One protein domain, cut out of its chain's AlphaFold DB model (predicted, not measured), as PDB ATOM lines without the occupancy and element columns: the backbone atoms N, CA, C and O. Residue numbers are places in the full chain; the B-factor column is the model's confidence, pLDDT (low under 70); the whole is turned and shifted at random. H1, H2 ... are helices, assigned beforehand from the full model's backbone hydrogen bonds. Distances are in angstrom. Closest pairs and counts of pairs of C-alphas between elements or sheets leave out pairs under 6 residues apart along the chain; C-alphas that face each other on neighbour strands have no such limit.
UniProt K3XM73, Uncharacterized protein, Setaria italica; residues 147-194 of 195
ATOM      1  N   ASP A 147      13.690 128.834  39.442       68.69
ATOM      2  CA  ASP A 147      12.291 128.797  39.831       68.69
ATOM      3  C   ASP A 147      11.660 130.189  40.029       68.69
ATOM      4  O   ASP A 147      10.518 130.408  39.654       68.69
ATOM      5  N   THR A 148      12.369 131.182  40.575       77.44
ATOM      6  CA  THR A 148      11.821 132.543  40.761       77.44
ATOM      7  C   THR A 148      11.607 133.254  39.426       77.44
ATOM      8  O   THR A 148      10.574 133.892  39.226       77.44
ATOM      9  N   LEU A 149      12.565 133.146  38.499       75.44
ATOM     10  CA  LEU A 149      12.417 133.721  37.159       75.44
ATOM     11  C   LEU A 149      11.343 132.979  36.366       75.44
ATOM     12  O   LEU A 149      10.542 133.610  35.678       75.44
ATOM     13  N   GLU A 150      11.305 131.658  36.500       79.88
ATOM     14  CA  GLU A 150      10.293 130.819  35.873       79.88
ATOM     15  C   GLU A 150       8.889 131.120  36.412       79.88
ATOM     16  O   GLU A 150       7.961 131.283  35.622       79.88
ATOM     17  N   ASN A 151       8.734 131.349  37.718       82.19
ATOM     18  CA  ASN A 151       7.473 131.764  38.337       82.19
ATOM     19  C   ASN A 151       7.005 133.137  37.836       82.19
ATOM     20  O   ASN A 151       5.824 133.319  37.544       82.19
ATOM     21  N   ILE A 152       7.916 134.105  37.691       83.12
ATOM     22  CA  ILE A 152       7.585 135.432  37.148       83.12
ATOM     23  C   ILE A 152       7.148 135.312  35.686       83.12
ATOM     24  O   ILE A 152       6.119 135.866  35.305       83.12
ATOM     25  N   VAL A 153       7.889 134.558  34.870       85.06
ATOM     26  CA  VAL A 153       7.536 134.329  33.462       85.06
ATOM     27  C   VAL A 153       6.203 133.592  33.346       85.06
ATOM     28  O   VAL A 153       5.393 133.964  32.505       85.06
ATOM     29  N   THR A 154       5.934 132.609  34.208       83.94
ATOM     30  CA  THR A 154       4.677 131.846  34.227       83.94
ATOM     31  C   THR A 154       3.491 132.724  34.627       83.94
ATOM     32  O   THR A 154       2.445 132.666  33.982       83.94
ATOM     33  N   ASN A 155       3.660 133.602  35.619       86.69
ATOM     34  CA  ASN A 155       2.633 134.569  36.017       86.69
ATOM     35  C   ASN A 155       2.353 135.617  34.934       86.69
ATOM     36  O   ASN A 155       1.208 136.009  34.742       86.69
ATOM     37  N   ILE A 156       3.375 136.076  34.211       85.75
ATOM     38  CA  ILE A 156       3.169 136.990  33.082       85.75
ATOM     39  C   ILE A 156       2.502 136.234  31.921       85.75
ATOM     40  O   ILE A 156       1.566 136.739  31.311       85.75
ATOM     41  N   ALA A 157       2.932 135.003  31.637       85.44
ATOM     42  CA  ALA A 157       2.375 134.174  30.571       85.44
ATOM     43  C   ALA A 157       0.908 133.781  30.819       85.44
ATOM     44  O   ALA A 157       0.157 133.642  29.855       85.44
ATOM     45  N   SER A 158       0.475 133.632  32.077       86.38
ATOM     46  CA  SER A 158      -0.926 133.342  32.416       86.38
ATOM     47  C   SER A 158      -1.869 134.519  32.142       86.38
ATOM     48  O   SER A 158      -3.063 134.301  31.952       86.38
ATOM     49  N   GLN A 159      -1.339 135.743  32.051       83.69
ATOM     50  CA  GLN A 159      -2.090 136.956  31.706       83.69
ATOM     51  C   GLN A 159      -2.055 137.295  30.206       83.69
ATOM     52  O   GLN A 159      -2.640 138.294  29.788       83.69
ATOM     53  N   ILE A 160      -1.364 136.495  29.390       85.50
ATOM     54  CA  ILE A 160      -1.200 136.730  27.952       85.50
ATOM     55  C   ILE A 160      -1.992 135.686  27.168       85.50
ATOM     56  O   ILE A 160      -1.828 134.486  27.379       85.50
ATOM     57  N   ASP A 161      -2.773 136.137  26.187       77.62
ATOM     58  CA  ASP A 161      -3.438 135.261  25.221       77.62
ATOM     59  C   ASP A 161      -2.617 135.039  23.934       77.62
ATOM     60  O   ASP A 161      -1.819 135.877  23.486       77.62
ATOM     61  N   GLY A 162      -2.815 133.868  23.321       80.00
ATOM     62  CA  GLY A 162      -2.139 133.416  22.098       80.00
ATOM     63  C   GLY A 162      -1.221 132.204  22.291       80.00
ATOM     64  O   GLY A 162      -1.081 131.697  23.403       80.00
ATOM     65  N   GLU A 163      -0.619 131.738  21.193       77.88
ATOM     66  CA  GLU A 163       0.160 130.486  21.138       77.88
ATOM     67  C   GLU A 163       1.591 130.609  21.705       77.88
ATOM     68  O   GLU A 163       2.113 129.640  22.246       77.88
ATOM     69  N   ASP A 164       2.208 131.801  21.681       84.50
ATOM     70  CA  ASP A 164       3.560 132.051  22.225       84.50
ATOM     71  C   ASP A 164       3.535 132.932  23.485       84.50
ATOM     72  O   ASP A 164       3.965 134.089  23.503       84.50
ATOM     73  N   ARG A 165       2.963 132.404  24.569       84.94
ATOM     74  CA  ARG A 165       2.841 133.143  25.840       84.94
ATOM     75  C   ARG A 165       4.194 133.315  26.530       84.94
ATOM     76  O   ARG A 165       4.493 134.389  27.046       84.94
ATOM     77  N   GLY A 166       5.035 132.279  26.497       81.81
ATOM     78  CA  GLY A 166       6.348 132.275  27.146       81.81
ATOM     79  C   GLY A 166       7.346 133.242  26.503       81.81
ATOM     80  O   GLY A 166       8.047 133.957  27.223       81.81
ATOM     81  N   GLY A 167       7.393 133.313  25.168       84.44
ATOM     82  CA  GLY A 167       8.242 134.264  24.447       84.44
ATOM     83  C   GLY A 167       7.834 135.714  24.708       84.44
ATOM     84  O   GLY A 167       8.674 136.544  25.069       84.44
ATOM     85  N   LYS A 168       6.528 136.006  24.633       86.12
ATOM     86  CA  LYS A 168       5.973 137.335  24.945       86.12
ATOM     87  C   LYS A 168       6.227 137.749  26.394       86.12
ATOM     88  O   LYS A 168       6.676 138.869  26.628       86.12
ATOM     89  N   ALA A 169       6.021 136.845  27.351       89.00
ATOM     90  CA  ALA A 169       6.267 137.102  28.767       89.00
ATOM     91  C   ALA A 169       7.733 137.456  29.052       89.00
ATOM     92  O   ALA A 169       8.020 138.442  29.734       89.00
ATOM     93  N   LYS A 170       8.675 136.700  28.471       87.19
ATOM     94  CA  LYS A 170      10.114 136.987  28.579       87.19
ATOM     95  C   LYS A 170      10.473 138.346  27.978       87.19
ATOM     96  O   LYS A 170      11.247 139.089  28.578       87.19
ATOM     97  N   LYS A 171       9.899 138.685  26.820       88.75
ATOM     98  CA  LYS A 171      10.127 139.977  26.161       88.75
ATOM     99  C   LYS A 171       9.596 141.145  26.997       88.75
ATOM    100  O   LYS A 171      10.330 142.105  27.210       88.75
ATOM    101  N   MET A 172       8.379 141.036  27.532       87.94
ATOM    102  CA  MET A 172       7.805 142.057  28.416       87.94
ATOM    103  C   MET A 172       8.642 142.241  29.681       87.94
ATOM    104  O   MET A 172       8.954 143.372  30.042       87.94
ATOM    105  N   LEU A 173       9.075 141.151  30.324       88.44
ATOM    106  CA  LEU A 173       9.947 141.234  31.496       88.44
ATOM    107  C   LEU A 173      11.259 141.972  31.174       88.44
ATOM    108  O   LEU A 173      11.684 142.838  31.939       88.44
ATOM    109  N   ALA A 174      11.880 141.675  30.028       87.00
ATOM    110  CA  ALA A 174      13.096 142.354  29.584       87.00
ATOM    111  C   ALA A 174      12.873 143.860  29.338       87.00
ATOM    112  O   ALA A 174      13.699 144.683  29.739       87.00
ATOM    113  N   GLU A 175      11.746 144.232  28.728       90.06
ATOM    114  CA  GLU A 175      11.366 145.631  28.505       90.06
ATOM    115  C   GLU A 175      11.095 146.366  29.826       90.06
ATOM    116  O   GLU A 175      11.600 147.472  30.021       90.06
ATOM    117  N   MET A 176      10.389 145.742  30.772       88.44
ATOM    118  CA  MET A 176      10.120 146.318  32.097       88.44
ATOM    119  C   MET A 176      11.413 146.600  32.869       88.44
ATOM    120  O   MET A 176      11.570 147.680  33.446       88.44
ATOM    121  N   VAL A 177      12.364 145.661  32.846       87.38
ATOM    122  CA  VAL A 177      13.681 145.849  33.477       87.38
ATOM    123  C   VAL A 177      14.427 147.009  32.820       87.38
ATOM    124  O   VAL A 177      14.934 147.885  33.524       87.38
ATOM    125  N   LYS A 178      14.452 147.063  31.483       88.94
ATOM    126  CA  LYS A 178      15.108 148.141  30.735       88.94
ATOM    127  C   LYS A 178      14.535 149.517  31.094       88.94
ATOM    128  O   LYS A 178      15.296 150.430  31.410       88.94
ATOM    129  N   VAL A 179      13.208 149.656  31.106       90.50
ATOM    130  CA  VAL A 179      12.530 150.921  31.437       90.50
ATOM    131  C   VAL A 179      12.840 151.360  32.869       90.50
ATOM    132  O   VAL A 179      13.166 152.526  33.098       90.50
ATOM    133  N   SER A 180      12.800 150.431  33.826       87.69
ATOM    134  CA  SER A 180      13.126 150.711  35.230       87.69
ATOM    135  C   SER A 180      14.566 151.216  35.398       87.69
ATOM    136  O   SER A 180      14.819 152.197  36.110       87.69
ATOM    137  N   MET A 181      15.518 150.611  34.679       87.81
ATOM    138  CA  MET A 181      16.915 151.052  34.679       87.81
ATOM    139  C   MET A 181      17.075 152.463  34.096       87.81
ATOM    140  O   MET A 181      17.751 153.299  34.696       87.81
ATOM    141  N   GLU A 182      16.429 152.764  32.969       88.25
ATOM    142  CA  GLU A 182      16.482 154.094  32.343       88.25
ATOM    143  C   GLU A 182      15.857 155.189  33.216       88.25
ATOM    144  O   GLU A 182      16.331 156.327  33.234       88.25
ATOM    145  N   GLN A 183      14.774 154.878  33.932       86.25
ATOM    146  CA  GLN A 183      14.160 155.808  34.881       86.25
ATOM    147  C   GLN A 183      15.089 156.062  36.068       86.25
ATOM    148  O   GLN A 183      15.346 157.216  36.413       86.25
ATOM    149  N   SER A 184      15.661 155.001  36.636       86.00
ATOM    150  CA  SER A 184      16.612 155.095  37.748       86.00
ATOM    151  C   SER A 184      17.830 155.950  37.383       86.00
ATOM    152  O   SER A 184      18.223 156.829  38.151       86.00
ATOM    153  N   LEU A 185      18.384 155.762  36.178       83.12
ATOM    154  CA  LEU A 185      19.501 156.558  35.665       83.12
ATOM    155  C   LEU A 185      19.126 158.041  35.532       83.12
ATOM    156  O   LEU A 185      19.872 158.910  35.980       83.12
ATOM    157  N   ARG A 186      17.941 158.336  34.982       86.31
ATOM    158  CA  ARG A 186      17.432 159.711  34.862       86.31
ATOM    159  C   ARG A 186      17.251 160.378  36.225       86.31
ATOM    160  O   ARG A 186      17.571 161.557  36.371       86.31
ATOM    161  N   HIS A 187      16.766 159.646  37.228       82.56
ATOM    162  CA  HIS A 187      16.639 160.164  38.591       82.56
ATOM    163  C   HIS A 187      18.000 160.466  39.226       82.56
ATOM    164  O   HIS A 187      18.148 161.510  39.862       82.56
ATOM    165  N   LEU A 188      19.000 159.604  39.023       75.94
ATOM    166  CA  LEU A 188      20.365 159.833  39.502       75.94
ATOM    167  C   LEU A 188      21.007 161.058  38.838       75.94
ATOM    168  O   LEU A 188      21.549 161.907  39.538       75.94
ATOM    169  N   GLN A 189      20.874 161.193  37.515       81.56
ATOM    170  CA  GLN A 189      21.382 162.351  36.772       81.56
ATOM    171  C   GLN A 189      20.748 163.660  37.246       81.56
ATOM    172  O   GLN A 189      21.463 164.626  37.485       81.56
ATOM    173  N   ARG A 190      19.422 163.681  37.458       79.12
ATOM    174  CA  ARG A 190      18.737 164.865  38.004       79.12
ATOM    175  C   ARG A 190      19.253 165.231  39.389       79.12
ATOM    176  O   ARG A 190      19.482 166.401  39.648       79.12
ATOM    177  N   ARG A 191      19.450 164.251  40.277       75.56
ATOM    178  CA  ARG A 191      19.983 164.508  41.626       75.56
ATOM    179  C   ARG A 191      21.412 165.049  41.594       75.56
ATOM    180  O   ARG A 191      21.724 165.915  42.396       75.56
ATOM    181  N   ALA A 192      22.241 164.570  40.667       62.50
ATOM    182  CA  ALA A 192      23.615 165.037  40.497       62.50
ATOM    183  C   ALA A 192      23.710 166.458  39.910       62.50
ATOM    184  O   ALA A 192      24.673 167.151  40.184       62.50
ATOM    185  N   SER A 193      22.719 166.915  39.135       65.69
ATOM    186  CA  SER A 193      22.691 168.280  38.576       65.69
ATOM    187  C   SER A 193      22.223 169.377  39.548       65.69
ATOM    188  O   SER A 193      22.198 170.542  39.161       65.69
ATOM    189  N   PHE A 194      21.819 169.023  40.774       54.34
ATOM    190  CA  PHE A 194      21.386 169.962  41.825       54.34
ATOM    191  C   PHE A 194      22.301 169.951  43.067       54.34
ATOM    192  O   PHE A 194      21.910 170.482  44.107       54.34
TER     193      PHE A 194
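Overview. This is residues 147 to 194 of the 195 residues of an uncharacterized protein of Setaria italica (UniProt K3XM73). One long helix, H2, makes the length of the model, and the short helix H1 meets it near its first end, the two making an L. The far part of H2 sticks out, with residues 174 to 194 free of the rest. The printed part has 48 residues, with two named helices, H1 then H2, and no named strand; it is all helix. It is extended, with a radius of gyration of the C-alphas of 15.0 A and spans of 49 by 22 by 13 A.

Arrangement. H2, residues 165 to 192, touches H1, residues 147 to 158, with its residues 165 to 173 alone. H1 touches H2 with residues 153 to 158 alone. Their closest C-alphas, those of Ala 157 and Arg 165, are 4.9 A apart. Their lines are only just about perpendicular, at 71 degrees. In H1 and H2 every O i to N i+4 pair is within hydrogen-bond range.

Along the chain. H2 runs 40.8 A from C-alpha 165 at (2.841, 133.143, 25.840) to C-alpha 192 at (23.615, 165.037, 40.497). H1 begins at C-alpha 147, (12.291, 128.797, 39.831), and measures 15.8 A.

Size, cuts and confidence. The C-alphas farthest apart, those of Glu 163 and Phe 194, are 49.4 A apart. The printed part has no cut, and the link from H1 to H2 is short, with 6 residues. Mean pLDDT of the printed part is 82.6; residue 147 and residues 192 to 194 are under 70.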